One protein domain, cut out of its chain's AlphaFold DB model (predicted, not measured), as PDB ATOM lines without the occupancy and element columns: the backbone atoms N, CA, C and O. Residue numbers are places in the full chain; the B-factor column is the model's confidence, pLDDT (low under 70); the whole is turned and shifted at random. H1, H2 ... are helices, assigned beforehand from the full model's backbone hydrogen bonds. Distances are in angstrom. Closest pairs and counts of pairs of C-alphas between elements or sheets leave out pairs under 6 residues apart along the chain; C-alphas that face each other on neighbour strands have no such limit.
ATOM      1  N   ALA A   2      13.638  63.236  90.927       94.19
ATOM      2  CA  ALA A   2      14.154  64.402  90.198       94.19
ATOM      3  C   ALA A   2      15.540  64.866  90.682       94.19
ATOM      4  O   ALA A   2      16.414  65.065  89.854       94.19
ATOM      5  N   GLY A   3      15.783  64.929  91.999       93.62
ATOM      6  CA  GLY A   3      17.105  65.285  92.537       93.62
ATOM      7  C   GLY A   3      18.234  64.327  92.131       93.62
ATOM      8  O   GLY A   3      19.317  64.779  91.791       93.62
ATOM      9  N   PHE A   4      17.975  63.015  92.077       95.06
ATOM     10  CA  PHE A   4      18.965  62.025  91.628       95.06
ATOM     11  C   PHE A   4      19.299  62.189  90.139       95.06
ATOM     12  O   PHE A   4      20.465  62.266  89.770       95.06
ATOM     13  N   LEU A   5      18.278  62.300  89.283       94.50
ATOM     14  CA  LEU A   5      18.482  62.526  87.847       94.50
ATOM     15  C   LEU A   5      19.124  63.890  87.567       94.50
ATOM     16  O   LEU A   5      19.975  63.992  86.692       94.50
ATOM     17  N   GLY A   6      18.734  64.918  88.322       94.12
ATOM     18  CA  GLY A   6      19.310  66.256  88.251       94.12
ATOM     19  C   GLY A   6      20.789  66.256  88.614       94.12
ATOM     20  O   GLY A   6      21.574  66.842  87.880       94.12
ATOM     21  N   TYR A   7      21.175  65.530  89.669       94.06
ATOM     22  CA  TYR A   7      22.579  65.345  90.034       94.06
ATOM     23  C   TYR A   7      23.362  64.709  88.882       94.06
ATOM     24  O   TYR A   7      24.349  65.276  88.433       94.06
ATOM     25  N   LEU A   8      22.880  63.583  88.338       92.75
ATOM     26  CA  LEU A   8      23.540  62.910  87.215       92.75
ATOM     27  C   LEU A   8      23.663  63.817  85.988       92.75
ATOM     28  O   LEU A   8      24.724  63.868  85.376       92.75
ATOM     29  N   ALA A   9      22.597  64.541  85.638       93.00
ATOM     30  CA  ALA A   9      22.608  65.472  84.518       93.00
ATOM     31  C   ALA A   9      23.631  66.594  84.740       93.00
ATOM     32  O   ALA A   9      24.435  66.857  83.848       93.00
ATOM     33  N   GLN A  10      23.650  67.199  85.929       91.94
ATOM     34  CA  GLN A  10      24.607  68.241  86.304       91.94
ATOM     35  C   GLN A  10      26.047  67.739  86.400       91.94
ATOM     36  O   GLN A  10      26.957  68.544  86.269       91.94
ATOM     37  N   SER A  11      26.279  66.439  86.581       90.69
ATOM     38  CA  SER A  11      27.618  65.848  86.501       90.69
ATOM     39  C   SER A  11      28.115  65.645  85.064       90.69
ATOM     40  O   SER A  11      29.285  65.326  84.880       90.69
ATOM     41  N   THR A  12      27.263  65.796  84.042       90.88
ATOM     42  CA  THR A  12      27.688  65.652  82.639       90.88
ATOM     43  C   THR A  12      28.254  66.949  82.075       90.88
ATOM     44  O   THR A  12      27.711  68.024  82.329       90.88
ATOM     45  N   ASP A  13      29.247  66.833  81.189       87.19
ATOM     46  CA  ASP A  13      29.847  67.966  80.466       87.19
ATOM     47  C   ASP A  13      28.824  68.810  79.692       87.19
ATOM     48  O   ASP A  13      29.059  69.982  79.413       87.19
ATOM     49  N   LEU A  14      27.670  68.234  79.339       87.19
ATOM     50  CA  LEU A  14      26.601  68.972  78.675       87.19
ATOM     51  C   LEU A  14      25.999  70.055  79.579       87.19
ATOM     52  O   LEU A  14      25.557  71.081  79.070       87.19
ATOM     53  N   VAL A  15      25.944  69.823  80.892       87.06
ATOM     54  CA  VAL A  15      25.289  70.720  81.855       87.06
ATOM     55  C   VAL A  15      26.308  71.471  82.706       87.06
ATOM     56  O   VAL A  15      26.133  72.673  82.896       87.06
ATOM     57  N   SER A  16      27.372  70.811  83.175       87.81
ATOM     58  CA  SER A  16      28.460  71.454  83.931       87.81
ATOM     59  C   SER A  16      29.498  72.140  83.048       87.81
ATOM     60  O   SER A  16      30.306  72.913  83.553       87.81
ATOM     61  N   GLY A  17      29.542  71.834  81.753       87.69
ATOM     62  CA  GLY A  17      30.553  72.364  80.847       87.69
ATOM     63  C   GLY A  17      30.282  73.796  80.371       87.69
ATOM     64  O   GLY A  17      29.339  74.462  80.794       87.69
ATOM     65  N   PRO A  18      31.124  74.313  79.462       87.25
ATOM     66  CA  PRO A  18      30.997  75.675  78.961       87.25
ATOM     67  C   PRO A  18      29.748  75.854  78.086       87.25
ATOM     68  O   PRO A  18      29.556  75.158  77.087       87.25
ATOM     69  N   HIS A  19      28.943  76.871  78.401       86.81
ATOM     70  CA  HIS A  19      27.739  77.222  77.644       86.81
ATOM     71  C   HIS A  19      27.942  78.459  76.768       86.81
ATOM     72  O   HIS A  19      28.570  79.434  77.175       86.81
ATOM     73  N   LYS A  20      27.341  78.461  75.570       83.12
ATOM     74  CA  LYS A  20      27.319  79.644  74.682       83.12
ATOM     75  C   LYS A  20      26.440  80.772  75.227       83.12
ATOM     76  O   LYS A  20      26.740  81.941  75.017       83.12
ATOM     77  N   ILE A  21      25.341  80.409  75.882       85.56
ATOM     78  CA  ILE A  21      24.452  81.322  76.597       85.56
ATOM     79  C   ILE A  21      24.565  80.930  78.060       85.56
ATOM     80  O   ILE A  21      24.235  79.801  78.414       85.56
ATOM     81  N   LEU A  22      25.076  81.839  78.887       86.06
ATOM     82  CA  LEU A  22      25.310  81.537  80.294       86.06
ATOM     83  C   LEU A  22      23.969  81.296  81.010       86.06
ATOM     84  O   LEU A  22      23.071  82.132  80.872       86.06
ATOM     85  N   PRO A  23      23.837  80.212  81.799       84.50
ATOM     86  CA  PRO A  23      22.632  79.952  82.587       84.50
ATOM     87  C   PRO A  23      22.328  81.076  83.583       84.50
ATOM     88  O   PRO A  23      21.177  81.444  83.800       84.50
ATOM     89  N   TYR A  24      23.381  81.647  84.167       85.62
ATOM     90  CA  TYR A  24      23.325  82.807  85.041       85.62
ATOM     91  C   TYR A  24      24.620  83.617  84.932       85.62
ATOM     92  O   TYR A  24      25.632  83.173  84.383       85.62
ATOM     93  N   LYS A  25      24.588  84.850  85.440       83.06
ATOM     94  CA  LYS A  25      25.750  85.740  85.424       83.06
ATOM     95  C   LYS A  25      26.836  85.199  86.356       83.06
ATOM     96  O   LYS A  25      26.569  85.023  87.536       83.06
ATOM     97  N   GLY A  26      28.049  85.021  85.831       81.88
ATOM     98  CA  GLY A  26      29.180  84.495  86.603       81.88
ATOM     99  C   GLY A  26      29.253  82.968  86.646       81.88
ATOM    100  O   GLY A  26      29.907  82.436  87.523       81.88
ATOM    101  N   TYR A  27      28.577  82.276  85.724       88.06
ATOM    102  CA  TYR A  27      28.667  80.822  85.601       88.06
ATOM    103  C   TYR A  27      30.110  80.349  85.373       88.06
ATOM    104  O   TYR A  27      30.779  80.823  84.448       88.06
ATOM    105  N   GLU A  28      30.538  79.374  86.171       87.06
ATOM    106  CA  GLU A  28      31.836  78.715  86.062       87.06
ATOM    107  C   GLU A  28      31.653  77.250  85.629       87.06
ATOM    108  O   GLU A  28      30.879  76.518  86.253       87.06
ATOM    109  N   PRO A  29      32.323  76.806  84.551       89.56
ATOM    110  CA  PRO A  29      32.220  75.429  84.091       89.56
ATOM    111  C   PRO A  29      33.069  74.476  84.944       89.56
ATOM    112  O   PRO A  29      34.118  74.849  85.462       89.56
ATOM    113  N   GLY A  30      32.658  73.210  85.007       86.12
ATOM    114  CA  GLY A  30      33.396  72.124  85.659       86.12
ATOM    115  C   GLY A  30      33.168  71.998  87.166       86.12
ATOM    116  O   GLY A  30      33.774  71.128  87.786       86.12
ATOM    117  N   LEU A  31      32.292  72.821  87.746       89.31
ATOM    118  CA  LEU A  31      31.882  72.706  89.144       89.31
ATOM    119  C   LEU A  31      31.101  71.409  89.392       89.31
ATOM    120  O   LEU A  31      30.339  70.944  88.534       89.31
ATOM    121  N   THR A  32      31.239  70.845  90.588       90.12
ATOM    122  CA  THR A  32      30.404  69.721  91.031       90.12
ATOM    123  C   THR A  32      28.947  70.160  91.215       90.12
ATOM    124  O   THR A  32      28.688  71.346  91.408       90.12
ATOM    125  N   PRO A  33      27.955  69.249  91.175       92.12
ATOM    126  CA  PRO A  33      26.550  69.639  91.335       92.12
ATOM    127  C   PRO A  33      26.241  70.455  92.612       92.12
ATOM    128  O   PRO A  33      25.484  71.420  92.512       92.12
ATOM    129  N   PRO A  34      26.823  70.151  93.795       91.94
ATOM    130  CA  PRO A  34      26.674  71.015  94.969       91.94
ATOM    131  C   PRO A  34      27.250  72.425  94.758       91.94
ATOM    132  O   PRO A  34      26.544  73.406  94.956       91.94
ATOM    133  N   GLU A  35      28.473  72.536  94.237       90.81
ATOM    134  CA  GLU A  35      29.116  73.836  93.975       90.81
ATOM    135  C   GLU A  35      28.373  74.649  92.904       90.81
ATOM    136  O   GLU A  35      28.297  75.877  92.979       90.81
ATOM    137  N   GLN A  36      27.778  73.976  91.913       91.44
ATOM    138  CA  GLN A  36      26.928  74.619  90.912       91.44
ATOM    139  C   GLN A  36      25.731  75.315  91.557       91.44
ATOM    140  O   GLN A  36      25.335  76.368  91.060       91.44
ATOM    141  N   TRP A  37      25.153  74.743  92.625       92.25
ATOM    142  CA  TRP A  37      24.078  75.376  93.387       92.25
ATOM    143  C   TRP A  37      24.585  76.603  94.146       92.25
ATOM    144  O   TRP A  37      23.938  77.652  94.102       92.25
ATOM    145  N   ASP A  38      25.749  76.514  94.786       90.88
ATOM    146  CA  ASP A  38      26.320  77.634  95.540       90.88
ATOM    147  C   ASP A  38      26.638  78.831  94.659       90.88
ATOM    148  O   ASP A  38      26.355  79.968  95.049       90.88
ATOM    149  N   ALA A  39      27.149  78.566  93.456       90.62
ATOM    150  CA  ALA A  39      27.485  79.570  92.459       90.62
ATOM    151  C   ALA A  39      26.258  80.296  91.871       90.62
ATOM    152  O   ALA A  39      26.408  81.354  91.252       90.62
ATOM    153  N   ILE A  40      25.033  79.782  92.067       91.50
ATOM    154  CA  ILE A  40      23.817  80.486  91.638       91.50
ATOM    155  C   ILE A  40      23.697  81.803  92.425       91.50
ATOM    156  O   ILE A  40      23.688  81.786  93.657       91.50
ATOM    157  N   PRO A  41      23.507  82.954  91.754       91.69
ATOM    158  CA  PRO A  41      23.285  84.220  92.443       91.69
ATOM    159  C   PRO A  41      22.074  84.159  93.384       91.69
ATOM    160  O   PRO A  41      21.043  83.588  93.021       91.69
ATOM    161  N   LEU A  42      22.145  84.841  94.533       90.88
ATOM    162  CA  LEU A  42      21.081  84.880  95.551       90.88
ATOM    163  C   LEU A  42      19.669  85.063  94.973       90.88
ATOM    164  O   LEU A  42      18.739  84.344  95.328       90.88
ATOM    165  N   VAL A  43      19.503  86.016  94.051       91.00
ATOM    166  CA  VAL A  43      18.202  86.300  93.426       91.00
ATOM    167  C   VAL A  43      17.674  85.086  92.652       91.00
ATOM    168  O   VAL A  43      16.478  84.816  92.700       91.00
ATOM    169  N   GLY A  44      18.549  84.327  91.985       91.19
ATOM    170  CA  GLY A  44      18.184  83.092  91.288       91.19
ATOM    171  C   GLY A  44      17.733  81.998  92.256       91.19
ATOM    172  O   GLY A  44      16.668  81.414  92.062       91.19
ATOM    173  N   LYS A  45      18.476  81.787  93.352       92.50
ATOM    174  CA  LYS A  45      18.083  80.848  94.421       92.50
ATOM    175  C   LYS A  45      16.710  81.208  95.003       92.50
ATOM    176  O   LYS A  45      15.838  80.348  95.122       92.50
ATOM    177  N   LEU A  46      16.477  82.492  95.293       93.50
ATOM    178  CA  LEU A  46      15.194  82.990  95.805       93.50
ATOM    179  C   LEU A  46      14.044  82.800  94.811       93.50
ATOM    180  O   LEU A  46      12.949  82.424  95.229       93.50
ATOM    181  N   GLN A  47      14.269  83.024  93.514       93.88
ATOM    182  CA  GLN A  47      13.262  82.771  92.479       93.88
ATOM    183  C   GLN A  47      12.863  81.294  92.430       93.88
ATOM    184  O   GLN A  47      11.670  80.995  92.410       93.88
ATOM    185  N   ILE A  48      13.839  80.380  92.466       94.38
ATOM    186  CA  ILE A  48      13.596  78.930  92.455       94.38
ATOM    187  C   ILE A  48      12.785  78.517  93.687       94.38
ATOM    188  O   ILE A  48      11.728  77.904  93.549       94.38
ATOM    189  N   ILE A  49      13.235  78.894  94.887       94.69
ATOM    190  CA  ILE A  49      12.569  78.526  96.147       94.69
ATOM    191  C   ILE A  49      11.159  79.120  96.217       94.69
ATOM    192  O   ILE A  49      10.221  78.436  96.622       94.69
ATOM    193  N   THR A  50      10.983  80.369  95.779       94.88
ATOM    194  CA  THR A  50       9.666  81.022  95.757       94.88
ATOM    195  C   THR A  50       8.719  80.325  94.787       94.88
ATOM    196  O   THR A  50       7.569  80.070  95.139       94.88
ATOM    197  N   LEU A  51       9.189  79.980  93.584       93.25
ATOM    198  CA  LEU A  51       8.386  79.256  92.601       93.25
ATOM    199  C   LEU A  51       7.967  77.882  93.131       93.25
ATOM    200  O   LEU A  51       6.790  77.538  93.043       93.25
ATOM    201  N   ILE A  52       8.898  77.127  93.722       93.69
ATOM    202  CA  ILE A  52       8.595  75.841  94.362       93.69
ATOM    203  C   ILE A  52       7.547  76.045  95.458       93.69
ATOM    204  O   ILE A  52       6.521  75.377  95.444       93.69
ATOM    205  N   GLY A  53       7.737  77.024  96.349       93.75
ATOM    206  CA  GLY A  53       6.780  77.327  97.415       93.75
ATOM    207  C   GLY A  53       5.381  77.679  96.897       93.75
ATOM    208  O   GLY A  53       4.385  77.241  97.472       93.75
ATOM    209  N   MET A  54       5.283  78.418  95.786       91.69
ATOM    210  CA  MET A  54       4.006  78.709  95.125       91.69
ATOM    211  C   MET A  54       3.347  77.446  94.556       91.69
ATOM    212  O   MET A  54       2.140  77.277  94.714       91.69
ATOM    213  N   LEU A  55       4.116  76.568  93.904       91.00
ATOM    214  CA  LEU A  55       3.606  75.322  93.325       91.00
ATOM    215  C   LEU A  55       3.154  74.330  94.403       91.00
ATOM    216  O   LEU A  55       2.061  73.782  94.290       91.00
ATOM    217  N   GLU A  56       3.940  74.154  95.463       90.62
ATOM    218  CA  GLU A  56       3.580  73.320  96.618       90.62
ATOM    219  C   GLU A  56       2.309  73.851  97.296       90.62
ATOM    220  O   GLU A  56       1.361  73.106  97.529       90.62
ATOM    221  N   SER A  57       2.226  75.171  97.506       90.38
ATOM    222  CA  SER A  57       1.022  75.805  98.063       90.38
ATOM    223  C   SER A  57      -0.201  75.597  97.175       90.38
ATOM    224  O   SER A  57      -1.301  75.405  97.682       90.38
ATOM    225  N   TYR A  58      -0.035  75.632  95.850       87.88
ATOM    226  CA  TYR A  58      -1.117  75.360  94.907       87.88
ATOM    227  C   TYR A  58      -1.570  73.892  94.954       87.88
ATOM    228  O   TYR A  58      -2.769  73.622  94.875       87.88
ATOM    229  N   GLY A  59      -0.634  72.955  95.134       85.12
ATOM    230  CA  GLY A  59      -0.917  71.527  95.301       85.12
ATOM    231  C   GLY A  59      -1.840  71.213  96.482       85.12
ATOM    232  O   GLY A  59      -2.605  70.255  96.422       85.12
ATOM    233  N   GLU A  60      -1.830  72.061  97.513       87.25
ATOM    234  CA  GLU A  60      -2.687  71.942  98.698       87.25
ATOM    235  C   GLU A  60      -4.129  72.441  98.476       87.25
ATOM    236  O   GLU A  60      -5.042  72.112  99.242       87.25
ATOM    237  N   ILE A  61      -4.379  73.215  97.413       84.19
ATOM    238  CA  ILE A  61      -5.694  73.801  97.100       84.19
ATOM    239  C   ILE A  61      -6.553  72.767  96.359       84.19
ATOM    240  O   ILE A  61      -6.914  72.916  95.191       84.19
ATOM    241  N   LEU A  62      -6.887  71.684  97.058       82.12
ATOM    242  CA  LEU A  62      -7.756  70.620  96.564       82.12
ATOM    243  C   LEU A  62      -9.151  70.702  97.204       82.12
ATOM    244  O   LEU A  62      -9.260  71.009  98.393       82.12
ATOM    245  N   PRO A  63     -10.231  70.354  96.469       82.88
ATOM    246  CA  PRO A  63     -11.580  70.275  97.039       82.88
ATOM    247  C   PRO A  63     -11.666  69.356  98.266       82.88
ATOM    248  O   PRO A  63     -12.396  69.639  99.214       82.88
ATOM    249  N   VAL A  64     -10.893  68.263  98.256       87.81
ATOM    250  CA  VAL A  64     -10.700  67.370  99.401       87.81
ATOM    251  C   VAL A  64      -9.203  67.217  99.635       87.81
ATOM    252  O   VAL A  64      -8.491  66.635  98.821       87.81
ATOM    253  N   HIS A  65      -8.735  67.740 100.764       88.12
ATOM    254  CA  HIS A  65      -7.343  67.637 101.189       88.12
ATOM    255  C   HIS A  65      -6.940  66.169 101.427       88.12
ATOM    256  O   HIS A  65      -7.759  65.373 101.899       88.12
ATOM    257  N   TYR A  66      -5.682  65.796 101.170       87.44
ATOM    258  CA  TYR A  66      -5.227  64.399 101.294       87.44
ATOM    259  C   TYR A  66      -5.380  63.830 102.715       87.44
ATOM    260  O   TYR A  66      -5.718  62.664 102.891       87.44
ATOM    261  N   THR A  67      -5.250  64.663 103.752       89.12
ATOM    262  CA  THR A  67      -5.516  64.262 105.154       89.12
ATOM    263  C   THR A  67      -6.996  64.032 105.477       89.12
ATOM    264  O   THR A  67      -7.317  63.486 106.529       89.12
ATOM    265  N   LYS A  68      -7.908  64.441 104.589       90.25
ATOM    266  CA  LYS A  68      -9.365  64.304 104.737       90.25
ATOM    267  C   LYS A  68      -9.958  63.274 103.766       90.25
ATOM    268  O   LYS A  68     -11.154  63.310 103.499       90.25
ATOM    269  N   GLY A  69      -9.128  62.371 103.237       86.31
ATOM    270  CA  GLY A  69      -9.542  61.332 102.288       86.31
ATOM    271  C   GLY A  69      -9.295  61.673 100.815       86.31
ATOM    272  O   GLY A  69      -9.679  60.893  99.948       86.31
ATOM    273  N   GLY A  70      -8.648  62.807 100.521       85.88
ATOM    274  CA  GLY A  70      -8.108  63.089  99.191       85.88
ATOM    275  C   GLY A  70      -6.959  62.139  98.838       85.88
ATOM    276  O   GLY A  70      -6.346  61.535  99.719       85.88
ATOM    277  N   LEU A  71      -6.649  62.005  97.548       85.75
ATOM    278  CA  LEU A  71      -5.566  61.134  97.098       85.75
ATOM    279  C   LEU A  71      -4.193  61.781  97.383       85.75
ATOM    280  O   LEU A  71      -3.915  62.841  96.821       85.75
ATOM    281  N   PRO A  72      -3.310  61.162  98.191       86.81
ATOM    282  CA  PRO A  72      -1.965  61.689  98.412       86.81
ATOM    283  C   PRO A  72      -1.142  61.697  97.118       86.81
ATOM    284  O   PRO A  72      -1.203  60.744  96.341       86.81
ATOM    285  N   GLY A  73      -0.366  62.762  96.905       84.06
ATOM    286  CA  GLY A  73       0.486  62.926  95.720       84.06
ATOM    287  C   GLY A  73      -0.254  63.357  94.449       84.06
ATOM    288  O   GLY A  73       0.362  63.460  93.393       84.06
ATOM    289  N   TYR A  74      -1.562  63.621  94.520       87.56
ATOM    290  CA  TYR A  74      -2.305  64.168  93.388       87.56
ATOM    291  C   TYR A  74      -2.076  65.677  93.258       87.56
ATOM    292  O   TYR A  74      -2.416  66.432  94.165       87.56
ATOM    293  N   PHE A  75      -1.557  66.116  92.109       87.19
ATOM    294  CA  PHE A  75      -1.406  67.535  91.801       87.19
ATOM    295  C   PHE A  75      -2.602  68.043  90.972       87.19
ATOM    296  O   PHE A  75      -2.906  67.455  89.928       87.19
ATOM    297  N   PRO A  76      -3.289  69.124  91.390       85.94
ATOM    298  CA  PRO A  76      -4.421  69.661  90.647       85.94
ATOM    299  C   PRO A  76      -4.001  70.213  89.272       85.94
ATOM    300  O   PRO A  76      -2.934  70.821  89.153       85.94
ATOM    301  N   PRO A  77      -4.838  70.077  88.225       87.62
ATOM    302  CA  PRO A  77      -4.581  70.702  86.933       87.62
ATOM    303  C   PRO A  77      -4.390  72.219  87.069       87.62
ATOM    304  O   PRO A  77      -5.139  72.891  87.780       87.62
ATOM    305  N   ILE A  78      -3.384  72.754  86.378       86.31
ATOM    306  CA  ILE A  78      -3.079  74.198  86.330       86.31
ATOM    307  C   ILE A  78      -3.430  74.823  84.982       86.31
ATOM    308  O   ILE A  78      -3.558  76.045  84.875       86.31
ATOM    309  N   LYS A  79      -3.581  73.986  83.950       85.00
ATOM    310  CA  LYS A  79      -3.873  74.413  82.588       85.00
ATOM    311  C   LYS A  79      -5.167  75.225  82.548       85.00
ATOM    312  O   LYS A  79      -6.216  74.745  82.963       85.00
ATOM    313  N   GLY A  80      -5.089  76.435  82.002       81.81
ATOM    314  CA  GLY A  80      -6.240  77.317  81.793       81.81
ATOM    315  C   GLY A  80      -6.625  78.199  82.984       81.81
ATOM    316  O   GLY A  80      -7.475  79.069  82.819       81.81
ATOM    317  N   ASN A  81      -5.984  78.059  84.151       82.12
ATOM    318  CA  ASN A  81      -6.284  78.908  85.317       82.12
ATOM    319  C   ASN A  81      -5.734  80.333  85.187       82.12
ATOM    320  O   ASN A  81      -6.215  81.258  85.841       82.12
ATOM    321  N   ARG A  82      -4.724  80.513  84.332       81.19
ATOM    322  CA  ARG A  82      -4.195  81.805  83.889       81.19
ATOM    323  C   ARG A  82      -3.835  81.724  82.409       81.19
ATOM    324  O   ARG A  82      -3.488  80.634  81.950       81.19
ATOM    325  N   PRO A  83      -3.856  82.848  81.673       79.44
ATOM    326  CA  PRO A  83      -3.472  82.867  80.262       79.44
ATOM    327  C   PRO A  83      -2.027  82.396  80.027       79.44
ATOM    328  O   PRO A  83      -1.738  81.859  78.964       79.44
ATOM    329  N   GLU A  84      -1.133  82.536  81.015       85.56
ATOM    330  CA  GLU A  84       0.248  82.039  80.911       85.56
ATOM    331  C   GLU A  84       0.368  80.511  81.077       85.56
ATOM    332  O   GLU A  84       1.355  79.912  80.649       85.56
ATOM    333  N   LEU A  85      -0.619  79.855  81.697       83.62
ATOM    334  CA  LEU A  85      -0.564  78.440  82.074       83.62
ATOM    335  C   LEU A  85      -1.272  77.576  81.029       83.62
ATOM    336  O   LEU A  85      -2.431  77.184  81.179       83.62
ATOM    337  N   VAL A  86      -0.554  77.279  79.948       84.75
ATOM    338  CA  VAL A  86      -1.081  76.524  78.796       84.75
ATOM    339  C   VAL A  86      -0.950  75.004  78.973       84.75
ATOM    340  O   VAL A  86      -1.697  74.237  78.361       84.75
ATOM    341  N   LEU A  87      -0.028  74.557  79.827       87.56
ATOM    342  CA  LEU A  87       0.295  73.146  80.056       87.56
ATOM    343  C   LEU A  87       0.080  72.769  81.524       87.56
ATOM    344  O   LEU A  87       0.225  73.604  82.417       87.56
ATOM    345  N   ASN A  88      -0.257  71.503  81.771       86.94
ATOM    346  CA  ASN A  88      -0.256  70.944  83.122       86.94
ATOM    347  C   ASN A  88       1.174  70.618  83.574       86.94
ATOM    348  O   ASN A  88       2.036  70.340  82.746       86.94
ATOM    349  N   LEU A  89       1.399  70.615  84.892       86.62
ATOM    350  CA  LEU A  89       2.724  70.382  85.474       86.62
ATOM    351  C   LEU A  89       3.216  68.937  85.281       86.62
ATOM    352  O   LEU A  89       4.342  68.735  84.842       86.62
ATOM    353  N   TYR A  90       2.386  67.942  85.612       84.94
ATOM    354  CA  TYR A  90       2.765  66.523  85.546       84.94
ATOM    355  C   TYR A  90       2.511  65.892  84.170       84.94
ATOM    356  O   TYR A  90       3.377  65.206  83.637       84.94
ATOM    357  N   ASP A  91       1.337  66.145  83.582       87.00
ATOM    358  CA  ASP A  91       0.950  65.602  82.275       87.00
ATOM    359  C   ASP A  91       0.663  66.736  81.275       87.00
ATOM    360  O   ASP A  91      -0.498  67.083  81.031       87.00
ATOM    361  N   PRO A  92       1.710  67.385  80.728       86.88
ATOM    362  CA  PRO A  92       1.552  68.545  79.854       86.88
ATOM    363  C   PRO A  92       0.822  68.220  78.543       86.88
ATOM    364  O   PRO A  92       0.202  69.115  77.966       86.88
ATOM    365  N   PHE A  93       0.872  66.964  78.087       89.06
ATOM    366  CA  PHE A  93       0.348  66.532  76.787       89.06
ATOM    367  C   PHE A  93      -0.835  65.556  76.869       89.06
ATOM    368  O   PHE A  93      -1.382  65.211  75.825       89.06
ATOM    369  N   GLY A  94      -1.264  65.150  78.067       83.75
ATOM    370  CA  GLY A  94      -2.431  64.284  78.261       83.75
ATOM    371  C   GLY A  94      -2.161  62.806  77.962       83.75
ATOM    372  O   GLY A  94      -3.043  62.105  77.470       83.75
ATOM    373  N   PHE A  95      -0.946  62.312  78.206       85.38
ATOM    374  CA  PHE A  95      -0.586  60.926  77.890       85.38
ATOM    375  C   PHE A  95      -1.326  59.891  78.748       85.38
ATOM    376  O   PHE A  95      -1.519  58.769  78.286       85.38
ATOM    377  N   PHE A  96      -1.758  60.254  79.960       82.50
ATOM    378  CA  PHE A  96      -2.331  59.319  80.942       82.50
ATOM    379  C   PHE A  96      -3.855  59.456  81.109       82.50
ATOM    380  O   PHE A  96      -4.442  58.945  82.071       82.50
TER     381      PHE A  96
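Overview. This is residues 2 to 96 of the 161 residues of the protein "Hypothetical protein" of Phaeomonas parva (UniProt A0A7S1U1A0). With little regular structure, this is two loose lobes bridged by one long helix, H4: short helices H1, H2 and H3 with loop 17 to 32 at one end, the unnamed stretch 60 to 96 at the other. The printed part has 95 residues, 37 in named helices, in order H1, H2, H3, H4, with no named strand: all helix. It is loose, radius of gyration of the C-alphas 17.3 A, spanning 47 by 28 by 27 A.

Along the chain. H1 is residues 2 to 10, from C-alpha 2 at (14.154, 64.402, 90.198). H2 is 13 to 16, H3 33 to 38. H4, 42 to 59, measures 25.7 A and ends at C-alpha 59, (-0.917, 71.527, 95.301).

Arrangement. H1 is close to but not clearly touching H2 (closest C-alphas Gln 10 and Ser 16, 5.5 A) and H3 (Gln 10 and Pro 33, 5.6 A; about perpendicular, 86 degrees). H3 and H4 are only just apart, closest 8.2 A. Every O i to N i+4 pair is within hydrogen-bond range in H1, H3 and H4; H2 is too short for one, and its single O i to N i+3 pair is not within range.

Size, cuts and confidence. The C-alphas of Lys 20 and Lys 68 are farthest apart, 49.8 A. Residues 46 to 54, in H4, stand free. The link H2 to H3 is long. The printed part has no cut, and no printed residue is under 70 in pLDDT.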